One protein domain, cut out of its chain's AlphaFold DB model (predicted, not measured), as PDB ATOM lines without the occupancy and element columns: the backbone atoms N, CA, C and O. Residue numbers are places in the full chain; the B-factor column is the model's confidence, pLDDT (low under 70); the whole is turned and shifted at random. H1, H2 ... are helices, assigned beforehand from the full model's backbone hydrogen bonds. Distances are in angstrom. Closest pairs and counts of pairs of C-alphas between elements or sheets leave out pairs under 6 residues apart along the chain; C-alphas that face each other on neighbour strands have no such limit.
ATOM      1  N   GLN A 669      -5.719 -13.766  25.670       81.75
ATOM      2  CA  GLN A 669      -6.123 -14.161  24.315       81.75
ATOM      3  C   GLN A 669      -7.398 -13.435  23.859       81.75
ATOM      4  O   GLN A 669      -7.434 -12.865  22.766       81.75
ATOM      5  N   LEU A 670      -8.427 -13.373  24.709       86.75
ATOM      6  CA  LEU A 670      -9.676 -12.667  24.420       86.75
ATOM      7  C   LEU A 670      -9.453 -11.179  24.172       86.75
ATOM      8  O   LEU A 670     -10.075 -10.600  23.279       86.75
ATOM      9  N   TYR A 671      -8.561 -10.554  24.937       85.62
ATOM     10  CA  TYR A 671      -8.197  -9.155  24.746       85.62
ATOM     11  C   TYR A 671      -7.612  -8.909  23.348       85.62
ATOM     12  O   TYR A 671      -7.992  -7.945  22.673       85.62
ATOM     13  N   GLU A 672      -6.751  -9.809  22.871       80.31
ATOM     14  CA  GLU A 672      -6.211  -9.769  21.509       80.31
ATOM     15  C   GLU A 672      -7.300 -10.015  20.452       80.31
ATOM     16  O   GLU A 672      -7.413  -9.240  19.496       80.31
ATOM     17  N   ILE A 673      -8.181 -11.007  20.647       84.94
ATOM     18  CA  ILE A 673      -9.326 -11.276  19.755       84.94
ATOM     19  C   ILE A 673     -10.223 -10.041  19.633       84.94
ATOM     20  O   ILE A 673     -10.651  -9.687  18.522       84.94
ATOM     21  N   ALA A 674     -10.463  -9.352  20.751       85.38
ATOM     22  CA  ALA A 674     -11.241  -8.122  20.816       85.38
ATOM     23  C   ALA A 674     -10.592  -6.963  20.037       85.38
ATOM     24  O   ALA A 674     -11.268  -5.978  19.731       85.38
ATOM     25  N   GLY A 675      -9.311  -7.087  19.671       78.75
ATOM     26  CA  GLY A 675      -8.516  -6.106  18.936       78.75
ATOM     27  C   GLY A 675      -7.683  -5.190  19.834       78.75
ATOM     28  O   GLY A 675      -7.418  -4.046  19.446       78.75
ATOM     29  N   GLY A 676      -7.313  -5.669  21.025       77.62
ATOM     30  CA  GLY A 676      -6.460  -4.980  21.987       77.62
ATOM     31  C   GLY A 676      -7.055  -3.668  22.499       77.62
ATOM     32  O   GLY A 676      -8.260  -3.422  22.403       77.62
ATOM     33  N   SER A 677      -6.203  -2.773  22.999       72.12
ATOM     34  CA  SER A 677      -6.621  -1.540  23.692       72.12
ATOM     35  C   SER A 677      -7.566  -0.643  22.891       72.12
ATOM     36  O   SER A 677      -8.411   0.038  23.467       72.12
ATOM     37  N   GLN A 678      -7.456  -0.649  21.561       71.62
ATOM     38  CA  GLN A 678      -8.274   0.197  20.692       71.62
ATOM     39  C   GLN A 678      -9.715  -0.295  20.551       71.62
ATOM     40  O   GLN A 678     -10.614   0.506  20.290       71.62
ATOM     41  N   LYS A 679      -9.941  -1.609  20.661       81.19
ATOM     42  CA  LYS A 679     -11.225  -2.231  20.313       81.19
ATOM     43  C   LYS A 679     -11.842  -3.046  21.446       81.19
ATOM     44  O   LYS A 679     -13.068  -3.155  21.454       81.19
ATOM     45  N   ALA A 680     -11.065  -3.519  22.422       81.56
ATOM     46  CA  ALA A 680     -11.539  -4.352  23.529       81.56
ATOM     47  C   ALA A 680     -12.684  -3.718  24.327       81.56
ATOM     48  O   ALA A 680     -13.643  -4.389  24.691       81.56
ATOM     49  N   PHE A 681     -12.656  -2.394  24.490       81.50
ATOM     50  CA  PHE A 681     -13.683  -1.627  25.206       81.50
ATOM     51  C   PHE A 681     -14.775  -1.065  24.287       81.50
ATOM     52  O   PHE A 681     -15.504  -0.136  24.640       81.50
ATOM     53  N   THR A 682     -14.896  -1.587  23.069       84.38
ATOM     54  CA  THR A 682     -16.013  -1.282  22.173       84.38
ATOM     55  C   THR A 682     -17.032  -2.406  22.226       84.38
ATOM     56  O   THR A 682     -16.671  -3.567  22.373       84.38
ATOM     57  N   THR A 683     -18.311  -2.075  22.033       84.62
ATOM     58  CA  THR A 683     -19.381  -3.071  21.891       84.62
ATOM     59  C   THR A 683     -19.023  -4.141  20.858       84.62
ATOM     60  O   THR A 683     -19.225  -5.324  21.098       84.62
ATOM     61  N   TYR A 684     -18.439  -3.739  19.725       87.69
ATOM     62  CA  TYR A 684     -18.009  -4.673  18.688       87.69
ATOM     63  C   TYR A 684     -16.892  -5.610  19.168       87.69
ATOM     64  O   TYR A 684     -17.028  -6.822  19.035       87.69
ATOM     65  N   GLY A 685     -15.811  -5.070  19.742       87.06
ATOM     66  CA  GLY A 685     -14.684  -5.879  20.215       87.06
ATOM     67  C   GLY A 685     -15.072  -6.821  21.352       87.06
ATOM     68  O   GLY A 685     -14.765  -8.006  21.281       87.06
ATOM     69  N   ALA A 686     -15.830  -6.333  22.338       86.56
ATOM     70  CA  ALA A 686     -16.326  -7.151  23.443       86.56
ATOM     71  C   ALA A 686     -17.248  -8.283  22.956       86.56
ATOM     72  O   ALA A 686     -17.080  -9.428  23.361       86.56
ATOM     73  N   ARG A 687     -18.174  -8.004  22.026       88.25
ATOM     74  CA  ARG A 687     -19.024  -9.043  21.414       88.25
ATOM     75  C   ARG A 687     -18.224 -10.049  20.591       88.25
ATOM     76  O   ARG A 687     -18.591 -11.216  20.565       88.25
ATOM     77  N   LYS A 688     -17.158  -9.608  19.914       89.88
ATOM     78  CA  LYS A 688     -16.272 -10.497  19.155       89.88
ATOM     79  C   LYS A 688     -15.540 -11.470  20.085       89.88
ATOM     80  O   LYS A 688     -15.481 -12.652  19.772       89.88
ATOM     81  N   ALA A 689     -15.019 -10.974  21.206       88.69
ATOM     82  CA  ALA A 689     -14.300 -11.778  22.192       88.69
ATOM     83  C   ALA A 689     -15.204 -12.654  23.070       88.69
ATOM     84  O   ALA A 689     -14.744 -13.654  23.591       88.69
ATOM     85  N   LEU A 690     -16.478 -12.299  23.239       89.62
ATOM     86  CA  LEU A 690     -17.453 -13.089  24.003       89.62
ATOM     87  C   LEU A 690     -18.494 -13.755  23.099       89.62
ATOM     88  O   LEU A 690     -19.633 -13.988  23.507       89.62
ATOM     89  N   ALA A 691     -18.139 -14.037  21.843       88.38
ATOM     90  CA  ALA A 691     -19.087 -14.557  20.864       88.38
ATOM     91  C   ALA A 691     -19.648 -15.928  21.278       88.38
ATOM     92  O   ALA A 691     -20.844 -16.168  21.102       88.38
ATOM     93  N   GLY A 692     -18.809 -16.804  21.846       86.62
ATOM     94  CA  GLY A 692     -19.235 -18.100  22.383       86.62
ATOM     95  C   GLY A 692     -20.180 -17.948  23.580       86.62
ATOM     96  O   GLY A 692     -21.301 -18.451  23.528       86.62
ATOM     97  N   ALA A 693     -19.827 -17.122  24.571       87.50
ATOM     98  CA  ALA A 693     -20.700 -16.831  25.714       87.50
ATOM     99  C   ALA A 693     -22.063 -16.236  25.304       87.50
ATOM    100  O   ALA A 693     -23.105 -16.594  25.853       87.50
ATOM    101  N   VAL A 694     -22.101 -15.360  24.290       85.81
ATOM    102  CA  VAL A 694     -23.366 -14.834  23.741       85.81
ATOM    103  C   VAL A 694     -24.210 -15.948  23.112       85.81
ATOM    104  O   VAL A 694     -25.427 -15.965  23.301       85.81
ATOM    105  N   LYS A 695     -23.594 -16.914  22.416       85.19
ATOM    106  CA  LYS A 695     -24.299 -18.108  21.909       85.19
ATOM    107  C   LYS A 695     -24.785 -19.014  23.047       85.19
ATOM    108  O   LYS A 695     -25.860 -19.596  22.921       85.19
ATOM    109  N   ALA A 696     -24.034 -19.097  24.144       83.62
ATOM    110  CA  ALA A 696     -24.374 -19.873  25.337       83.62
ATOM    111  C   ALA A 696     -25.468 -19.226  26.213       83.62
ATOM    112  O   ALA A 696     -25.982 -19.865  27.129       83.62
ATOM    113  N   GLY A 697     -25.886 -17.992  25.907       82.44
ATOM    114  CA  GLY A 697     -27.024 -17.332  26.557       82.44
ATOM    115  C   GLY A 697     -26.703 -16.015  27.263       82.44
ATOM    116  O   GLY A 697     -27.608 -15.431  27.868       82.44
ATOM    117  N   LEU A 698     -25.467 -15.505  27.177       85.19
ATOM    118  CA  LEU A 698     -25.142 -14.156  27.644       85.19
ATOM    119  C   LEU A 698     -25.930 -13.112  26.835       85.19
ATOM    120  O   LEU A 698     -25.853 -13.036  25.607       85.19
ATOM    121  N   SER A 699     -26.679 -12.266  27.538       85.81
ATOM    122  CA  SER A 699     -27.450 -11.182  26.931       85.81
ATOM    123  C   SER A 699     -26.523 -10.155  26.281       85.81
ATOM    124  O   SER A 699     -25.759  -9.461  26.955       85.81
ATOM    125  N   ALA A 700     -26.638  -9.998  24.960       82.94
ATOM    126  CA  ALA A 700     -25.897  -8.976  24.220       82.94
ATOM    127  C   ALA A 700     -26.202  -7.551  24.724       82.94
ATOM    128  O   ALA A 700     -25.340  -6.678  24.667       82.94
ATOM    129  N   THR A 701     -27.412  -7.318  25.242       85.12
ATOM    130  CA  THR A 701     -27.802  -6.037  25.845       85.12
ATOM    131  C   THR A 701     -27.078  -5.800  27.168       85.12
ATOM    132  O   THR A 701     -26.605  -4.693  27.404       85.12
ATOM    133  N   ASP A 702     -26.944  -6.828  28.010       81.75
ATOM    134  CA  ASP A 702     -26.285  -6.695  29.315       81.75
ATOM    135  C   ASP A 702     -24.779  -6.469  29.141       81.75
ATOM    136  O   ASP A 702     -24.205  -5.597  29.799       81.75
ATOM    137  N   LEU A 703     -24.166  -7.160  28.170       85.94
ATOM    138  CA  LEU A 703     -22.785  -6.916  27.756       85.94
ATOM    139  C   LEU A 703     -22.585  -5.471  27.276       85.94
ATOM    140  O   LEU A 703     -21.657  -4.787  27.714       85.94
ATOM    141  N   ASP A 704     -23.473  -4.968  26.418       85.81
ATOM    142  CA  ASP A 704     -23.405  -3.582  25.955       85.81
ATOM    143  C   ASP A 704     -23.561  -2.592  27.115       85.81
ATOM    144  O   ASP A 704     -22.816  -1.615  27.194       85.81
ATOM    145  N   CYS A 705     -24.489  -2.843  28.040       84.88
ATOM    146  CA  CYS A 705     -24.680  -2.024  29.234       84.88
ATOM    147  C   CYS A 705     -23.446  -2.025  30.148       84.88
ATOM    148  O   CYS A 705     -23.107  -0.975  30.699       84.88
ATOM    149  N   ALA A 706     -22.759  -3.159  30.310       83.19
ATOM    150  CA  ALA A 706     -21.496  -3.239  31.046       83.19
ATOM    151  C   ALA A 706     -20.403  -2.397  30.364       83.19
ATOM    152  O   ALA A 706     -19.822  -1.511  30.993       83.19
ATOM    153  N   VAL A 707     -20.209  -2.562  29.051       83.62
ATOM    154  CA  VAL A 707     -19.241  -1.772  28.270       83.62
ATOM    155  C   VAL A 707     -19.544  -0.270  28.340       83.62
ATOM    156  O   VAL A 707     -18.637   0.546  28.500       83.62
ATOM    157  N   GLN A 708     -20.816   0.129  28.241       81.69
ATOM    158  CA  GLN A 708     -21.213   1.540  28.326       81.69
ATOM    159  C   GLN A 708     -21.018   2.118  29.730       81.69
ATOM    160  O   GLN A 708     -20.592   3.266  29.853       81.69
ATOM    161  N   ARG A 709     -21.271   1.341  30.792       79.62
ATOM    162  CA  ARG A 709     -20.956   1.761  32.167       79.62
ATOM    163  C   ARG A 709     -19.468   2.017  32.343       79.62
ATOM    164  O   ARG A 709     -19.117   3.077  32.847       79.62
ATOM    165  N   TRP A 710     -18.614   1.118  31.862       74.81
ATOM    166  CA  TRP A 710     -17.162   1.305  31.893       74.81
ATOM    167  C   TRP A 710     -16.724   2.572  31.149       74.81
ATOM    168  O   TRP A 710     -15.941   3.366  31.672       74.81
ATOM    169  N   LYS A 711     -17.304   2.844  29.974       69.94
ATOM    170  CA  LYS A 711     -17.066   4.105  29.250       69.94
ATOM    171  C   LYS A 711     -17.501   5.339  30.044       69.94
ATOM    172  O   LYS A 711     -16.797   6.346  30.036       69.94
ATOM    173  N   HIS A 712     -18.645   5.274  30.723       66.44
ATOM    174  CA  HIS A 712     -19.186   6.382  31.515       66.44
ATOM    175  C   HIS A 712     -18.459   6.614  32.841       66.44
ATOM    176  O   HIS A 712     -18.372   7.759  33.276       66.44
ATOM    177  N   GLN A 713     -17.910   5.567  33.459       63.19
ATOM    178  CA  GLN A 713     -17.086   5.661  34.669       63.19
ATOM    179  C   GLN A 713     -15.722   6.320  34.412       63.19
ATOM    180  O   GLN A 713     -14.928   6.461  35.335       63.19
ATOM    181  N   GLY A 714     -15.459   6.765  33.179       48.88
ATOM    182  CA  GLY A 714     -14.217   7.437  32.836       48.88
ATOM    183  C   GLY A 714     -13.057   6.460  32.725       48.88
ATOM    184  O   GLY A 714     -11.944   6.811  33.107       48.88
ATOM    185  N   TYR A 715     -13.297   5.252  32.192       55.56
ATOM    186  CA  TYR A 715     -12.205   4.380  31.768       55.56
ATOM    187  C   TYR A 715     -11.191   5.204  30.973       55.56
ATOM    188  O   TYR A 715     -11.617   5.930  30.068       55.56
ATOM    189  N   ARG A 716      -9.904   5.145  31.368       53.50
ATOM    190  CA  ARG A 716      -8.808   6.015  30.895       53.50
ATOM    191  C   ARG A 716      -9.039   6.368  29.426       53.50
ATOM    192  O   ARG A 716      -8.858   5.512  28.559       53.50
ATOM    193  N   GLN A 717      -9.547   7.573  29.145       38.88
ATOM    194  CA  GLN A 717     -10.013   7.896  27.799       38.88
ATOM    195  C   GLN A 717      -8.860   7.673  26.823       38.88
ATOM    196  O   GLN A 717      -7.828   8.334  26.900       38.88
ATOM    197  N   CYS A 718      -9.069   6.757  25.878       37.16
ATOM    198  CA  CYS A 718      -8.121   6.368  24.834       37.16
ATOM    199  C   CYS A 718      -7.659   7.544  23.935       37.16
ATOM    200  O   CYS A 718      -6.862   7.340  23.024       37.16
ATOM    201  N   GLY A 719      -8.169   8.761  24.167       32.84
ATOM    202  CA  GLY A 719      -7.835   9.983  23.437       32.84
ATOM    203  C   GLY A 719      -6.518  10.649  23.850       32.84
ATOM    204  O   GLY A 719      -5.880  11.231  22.981       32.84
ATOM    205  N   ASP A 720      -6.081  10.505  25.108       32.19
ATOM    206  CA  ASP A 720      -4.845  11.136  25.628       32.19
ATOM    207  C   ASP A 720      -3.779  10.117  26.059       32.19
ATOM    208  O   ASP A 720      -2.723  10.471  26.589       32.19
ATOM    209  N   LEU A 721      -4.035   8.830  25.816       36.75
ATOM    210  CA  LEU A 721      -3.058   7.781  26.041       36.75
ATOM    211  C   LEU A 721      -1.933   7.942  25.015       36.75
ATOM    212  O   LEU A 721      -2.076   7.588  23.841       36.75
ATOM    213  N   GLU A 722      -0.782   8.447  25.465       38.56
ATOM    214  CA  GLU A 722       0.480   8.115  24.813       38.56
ATOM    215  C   GLU A 722       0.479   6.599  24.539       38.56
ATOM    216  O   GLU A 722       0.001   5.806  25.361       38.56
ATOM    217  N   GLN A 723       0.975   6.205  23.361       42.72
ATOM    218  CA  GLN A 723       0.972   4.823  22.848       42.72
ATOM    219  C   GLN A 723       1.488   3.780  23.869       42.72
ATOM    220  O   GLN A 723       1.181   2.598  23.736       42.72
ATOM    221  N   ASP A 724       2.197   4.230  24.905       38.41
ATOM    222  CA  ASP A 724       2.868   3.479  25.966       38.41
ATOM    223  C   ASP A 724       1.932   2.870  27.033       38.41
ATOM    224  O   ASP A 724       2.386   2.072  27.846       38.41
ATOM    225  N   THR A 725       0.636   3.208  27.064       47.03
ATOM    226  CA  THR A 725      -0.326   2.697  28.079       47.03
ATOM    227  C   THR A 725      -1.310   1.646  27.552       47.03
ATOM    228  O   THR A 725      -2.067   1.059  28.325       47.03
ATOM    229  N   ALA A 726      -1.264   1.351  26.248       47.41
ATOM    230  CA  ALA A 726      -2.079   0.324  25.592       47.41
ATOM    231  C   ALA A 726      -1.880  -1.099  26.167       47.41
ATOM    232  O   ALA A 726      -2.738  -1.962  25.990       47.41
ATOM    233  N   GLU A 727      -0.757  -1.333  26.845       52.31
ATOM    234  CA  GLU A 727      -0.305  -2.630  27.368       52.31
ATOM    235  C   GLU A 727      -1.058  -3.066  28.641       52.31
ATOM    236  O   GLU A 727      -1.124  -4.249  28.947       52.31
ATOM    237  N   ILE A 728      -1.697  -2.135  29.358       59.22
ATOM    238  CA  ILE A 728      -2.369  -2.407  30.648       59.22
ATOM    239  C   ILE A 728      -3.864  -2.683  30.478       59.22
ATOM    240  O   ILE A 728      -4.503  -3.223  31.380       59.22
ATOM    241  N   GLY A 729      -4.412  -2.402  29.293       70.81
ATOM    242  CA  GLY A 729      -5.824  -2.637  29.007       70.81
ATOM    243  C   GLY A 729      -6.249  -4.099  29.183       70.81
ATOM    244  O   GLY A 729      -7.434  -4.345  29.353       70.81
ATOM    245  N   VAL A 730      -5.317  -5.059  29.239       77.44
ATOM    246  CA  VAL A 730      -5.608  -6.455  29.607       77.44
ATOM    247  C   VAL A 730      -6.228  -6.552  31.007       77.44
ATOM    248  O   VAL A 730      -7.229  -7.235  31.172       77.44
ATOM    249  N   LEU A 731      -5.691  -5.853  32.014       76.44
ATOM    250  CA  LEU A 731      -6.188  -5.920  33.403       76.44
ATOM    251  C   LEU A 731      -7.547  -5.240  33.571       76.44
ATOM    252  O   LEU A 731      -8.399  -5.645  34.368       76.44
ATOM    253  N   ASP A 732      -7.744  -4.184  32.803       77.81
ATOM    254  CA  ASP A 732      -9.004  -3.471  32.755       77.81
ATOM    255  C   ASP A 732     -10.072  -4.285  32.023       77.81
ATOM    256  O   ASP A 732     -11.216  -4.365  32.465       77.81
ATOM    257  N   PHE A 733      -9.682  -4.963  30.943       81.75
ATOM    258  CA  PHE A 733     -10.531  -5.914  30.247       81.75
ATOM    259  C   PHE A 733     -10.868  -7.103  31.147       81.75
ATOM    260  O   PHE A 733     -12.030  -7.476  31.234       81.75
ATOM    261  N   ALA A 734      -9.905  -7.617  31.914       82.38
ATOM    262  CA  ALA A 734     -10.130  -8.639  32.933       82.38
ATOM    263  C   ALA A 734     -11.191  -8.197  33.955       82.38
ATOM    264  O   ALA A 734     -12.092  -8.954  34.308       82.38
ATOM    265  N   SER A 735     -11.126  -6.939  34.397       81.19
ATOM    266  CA  SER A 735     -12.105  -6.369  35.328       81.19
ATOM    267  C   SER A 735     -13.493  -6.193  34.699       81.19
ATOM    268  O   SER A 735     -14.491  -6.434  35.378       81.19
ATOM    269  N   LEU A 736     -13.572  -5.826  33.414       84.69
ATOM    270  CA  LEU A 736     -14.824  -5.819  32.652       84.69
ATOM    271  C   LEU A 736     -15.408  -7.235  32.545       84.69
ATOM    272  O   LEU A 736     -16.594  -7.421  32.805       84.69
ATOM    273  N   LEU A 737     -14.588  -8.228  32.190       87.81
ATOM    274  CA  LEU A 737     -15.013  -9.624  32.068       87.81
ATOM    275  C   LEU A 737     -15.520 -10.179  33.398       87.81
ATOM    276  O   LEU A 737     -16.556 -10.833  33.420       87.81
ATOM    277  N   GLN A 738     -14.856  -9.852  34.507       86.38
ATOM    278  CA  GLN A 738     -15.327 -10.213  35.842       86.38
ATOM    279  C   GLN A 738     -16.690  -9.579  36.157       86.38
ATOM    280  O   GLN A 738     -17.567 -10.250  36.691       86.38
ATOM    281  N   GLU A 739     -16.906  -8.301  35.826       86.00
ATOM    282  CA  GLU A 739     -18.216  -7.668  36.027       86.00
ATOM    283  C   GLU A 739     -19.307  -8.341  35.186       86.00
ATOM    284  O   GLU A 739     -20.413  -8.562  35.681       86.00
ATOM    285  N   VAL A 740     -18.994  -8.674  33.932       87.88
ATOM    286  CA  VAL A 740     -19.907  -9.403  33.046       87.88
ATOM    287  C   VAL A 740     -20.220 -10.778  33.631       87.88
ATOM    288  O   VAL A 740     -21.393 -11.126  33.706       87.88
ATOM    289  N   ALA A 741     -19.207 -11.517  34.094       88.00
ATOM    290  CA  ALA A 741     -19.348 -12.833  34.711       88.00
ATOM    291  C   ALA A 741     -20.272 -12.800  35.939       88.00
ATOM    292  O   ALA A 741     -21.246 -13.544  35.991       88.00
ATOM    293  N   MET A 742     -20.047 -11.861  36.861       85.12
ATOM    294  CA  MET A 742     -20.848 -11.718  38.086       85.12
ATOM    295  C   MET A 742     -22.297 -11.271  37.837       85.12
ATOM    296  O   MET A 742     -23.137 -11.368  38.726       85.12
ATOM    297  N   GLN A 743     -22.612 -10.729  36.657       81.12
ATOM    298  CA  GLN A 743     -23.971 -10.301  36.295       81.12
ATOM    299  C   GLN A 743     -24.753 -11.377  35.534       81.12
ATOM    300  O   GLN A 743     -25.917 -11.163  35.178       81.12
ATOM    301  N   ARG A 744     -24.139 -12.537  35.275       81.94
ATOM    302  CA  ARG A 744     -24.801 -13.665  34.621       81.94
ATOM    303  C   ARG A 744     -25.852 -14.265  35.546       81.94
ATOM    304  O   ARG A 744     -25.675 -14.366  36.757       81.94
ATOM    305  N   LYS A 745     -26.964 -14.712  34.960       68.69
ATOM    306  CA  LYS A 745     -27.989 -15.451  35.707       68.69
ATOM    307  C   LYS A 745     -27.387 -16.748  36.244       68.69
ATOM    308  O   LYS A 745     -26.950 -17.568  35.447       68.69
ATOM    309  N   GLY A 746     -27.441 -16.937  37.559       70.44
ATOM    310  CA  GLY A 746     -26.884 -18.110  38.242       70.44
ATOM    311  C   GLY A 746     -25.586 -17.837  39.004       70.44
ATOM    312  O   GLY A 746     -25.302 -18.577  39.932       70.44
ATOM    313  N   ALA A 747     -24.890 -16.731  38.715       73.88
ATOM    314  CA  ALA A 747     -23.610 -16.384  39.341       73.88
ATOM    315  C   ALA A 747     -23.742 -15.612  40.674       73.88
ATOM    316  O   ALA A 747     -22.766 -15.057  41.169       73.88
ATOM    317  N   GLU A 748     -24.947 -15.524  41.256       75.75
ATOM    318  CA  GLU A 748     -25.202 -14.726  42.473       75.75
ATOM    319  C   GLU A 748     -24.459 -15.267  43.707       75.75
ATOM    320  O   GLU A 748     -24.089 -14.481  44.581       75.75
ATOM    321  N   ASP A 749     -24.212 -16.579  43.738       79.75
ATOM    322  CA  ASP A 749     -23.522 -17.289  44.822       79.75
ATOM    323  C   ASP A 749     -22.147 -17.852  44.393       79.75
ATOM    324  O   ASP A 749     -21.498 -18.535  45.185       79.75
ATOM    325  N   GLU A 750     -21.706 -17.604  43.153       81.25
ATOM    326  CA  GLU A 750     -20.422 -18.105  42.638       81.25
ATOM    327  C   GLU A 750     -19.247 -17.273  43.164       81.25
ATOM    328  O   GLU A 750     -19.319 -16.043  43.278       81.25
ATOM    329  N   GLU A 751     -18.128 -17.942  43.450       84.94
ATOM    330  CA  GLU A 751     -16.882 -17.239  43.748       84.94
ATOM    331  C   GLU A 751     -16.377 -16.508  42.486       84.94
ATOM    332  O   GLU A 751     -16.536 -17.003  41.366       84.94
ATOM    333  N   PRO A 752     -15.723 -15.335  42.613       84.94
ATOM    334  CA  PRO A 752     -15.385 -14.512  41.452       84.94
ATOM    335  C   PRO A 752     -14.491 -15.190  40.407       84.94
ATOM    336  O   PRO A 752     -14.553 -14.822  39.234       84.94
ATOM    337  N   LEU A 753     -13.635 -16.126  40.829       84.38
ATOM    338  CA  LEU A 753     -12.812 -16.922  39.922       84.38
ATOM    339  C   LEU A 753     -13.670 -17.930  39.148       84.38
ATOM    340  O   LEU A 753     -13.583 -17.961  37.929       84.38
ATOM    341  N   GLU A 754     -14.551 -18.668  39.827       86.12
ATOM    342  CA  GLU A 754     -15.428 -19.678  39.213       86.12
ATOM    343  C   GLU A 754     -16.359 -19.064  38.161       86.12
ATOM    344  O   GLU A 754     -16.478 -19.590  37.050       86.12
ATOM    345  N   ALA A 755     -16.954 -17.909  38.474       87.00
ATOM    346  CA  ALA A 755     -17.814 -17.182  37.544       87.00
ATOM    347  C   ALA A 755     -17.051 -16.738  36.288       87.00
ATOM    348  O   ALA A 755     -17.563 -16.806  35.162       87.00
ATOM    349  N   LEU A 756     -15.810 -16.281  36.475       88.00
ATOM    350  CA  LEU A 756     -14.950 -15.839  35.387       88.00
ATOM    351  C   LEU A 756     -14.491 -17.022  34.530       88.00
ATOM    352  O   LEU A 756     -14.674 -16.976  33.316       88.00
ATOM    353  N   SER A 757     -13.982 -18.096  35.133       87.56
ATOM    354  CA  SER A 757     -13.586 -19.318  34.424       87.56
ATOM    355  C   SER A 757     -14.757 -19.918  33.641       87.56
ATOM    356  O   SER A 757     -14.604 -20.256  32.470       87.56
ATOM    357  N   SER A 758     -15.962 -19.941  34.221       87.25
ATOM    358  CA  SER A 758     -17.178 -20.409  33.542       87.25
ATOM    359  C   SER A 758     -17.575 -19.534  32.349       87.25
ATOM    360  O   SER A 758     -18.056 -20.044  31.338       87.25
ATOM    361  N   LEU A 759     -17.387 -18.210  32.426       88.44
ATOM    362  CA  LEU A 759     -17.598 -17.315  31.277       88.44
ATOM    363  C   LEU A 759     -16.586 -17.590  30.157       88.44
ATOM    364  O   LEU A 759     -16.950 -17.574  28.980       88.44
ATOM    365  N   LEU A 760     -15.324 -17.818  30.517       88.69
ATOM    366  CA  LEU A 760     -14.247 -18.055  29.559       88.69
ATOM    367  C   LEU A 760     -14.390 -19.418  28.874       88.69
ATOM    368  O   LEU A 760     -14.227 -19.495  27.659       88.69
ATOM    369  N   ALA A 761     -14.793 -20.457  29.609       87.25
ATOM    370  CA  ALA A 761     -15.032 -21.792  29.062       87.25
ATOM    371  C   ALA A 761     -16.118 -21.811  27.968       87.25
ATOM    372  O   ALA A 761     -16.031 -22.573  27.013       87.25
ATOM    373  N   GLU A 762     -17.128 -20.941  28.055       87.38
ATOM    374  CA  GLU A 762     -18.182 -20.826  27.031       87.38
ATOM    375  C   GLU A 762     -17.725 -20.165  25.735       87.38
ATOM    376  O   GLU A 762     -18.445 -20.168  24.734       87.38
ATOM    377  N   CYS A 763     -16.567 -19.519  25.769       83.00
ATOM    378  CA  CYS A 763     -16.058 -18.795  24.629       83.00
ATOM    379  C   CYS A 763     -15.349 -19.702  23.611       83.00
ATOM    380  O   CYS A 763     -15.307 -19.308  22.448       83.00
TER     381      CYS A 763
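AT A GLANCE: This is residues 669 to 763 of the 766 residues of the protein "Hypothetical protein" of Alexandrium monilatum (UniProt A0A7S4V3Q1). The longest helix, H5, lies nearest the middle, with H4 crossing its later part slantwise and H6 set square across that same part. The short helices H1, H2 and H3 line another side, H2 packing on H4 and H1 on H2, while the long link of residues 713 to 728 reaches out toward one end of the long axis. The printed part has 95 residues with six named helices, in the order H1 to H6, and no named strand, and its class is all helix. The whole is compact by its radius of gyration of the C-alphas, 12.9 A, yet elongated in outline, spanning 40 by 23 by 23 A.

HOW THE PARTS SIT: Start with H1, residues 669 to 673, which touches H2, residues 683 to 689; their closest C-alphas, those of Leu 670 and Ala 689, are 5.2 A apart. After a tight link comes H3, residues 691 to 696, which is close to H2 but not clearly touching it, about perpendicular at 78 degrees. Next look at H4, residues 700 to 712, which touches H2 at a steep tilt of 62 degrees, opposite ways, with the C-alphas of Thr 683 and Asp 704 closest at 5.7 A. H5, residues 729 to 742, touches H4 with residues 736 to 740 alone, at a steep tilt of 48 degrees, opposite ways; the closest C-alphas, those of Leu 703 and Val 740, are 6.5 A apart. H1 is close to H5 but not clearly touching it, the C-alphas of Tyr 671 and Val 730 being closest at 6.1 A. Last comes H6, residues 752 to 761, which touches H5 at residues 737 to 742 of H5 alone, about perpendicular at 82 degrees, with the C-alphas of Ala 741 and Leu 756 closest at 5.4 A. H3 is close to H6 but not clearly touching it, Ala 693 and Leu 759 having the closest C-alphas at 6.4 A. Among the pairs that stay apart are H2 and H5, and H4 and H6. In each of H1, H2, H3, H4, H5 and H6 every O i to N i+4 pair is within hydrogen-bond range.

IN THESE COORDINATES: Find C-alpha 669 at (-6.123, -14.161, 24.315), where H1 begins its 6.3 A; H2 then covers 10.1 A and H3 8.7 A. H4 runs 18.3 A from C-alpha 700 at (-25.897, -8.976, 24.220). H5 measures 19.8 A, and H6 runs 14.4 A to C-alpha 761 at (-15.032, -21.792, 29.062).

THE WHOLE: The two C-alphas farthest apart, those of Glu 722 and Asp 749, are 40.3 A apart. The printed part has no cut, and its one long link, 16 residues, joins H4 to H5. The mean pLDDT of the printed part is 76.5; look for values under 70 at residues 711 to 728, of which 711 and 712 belong to H4, and at residue 745.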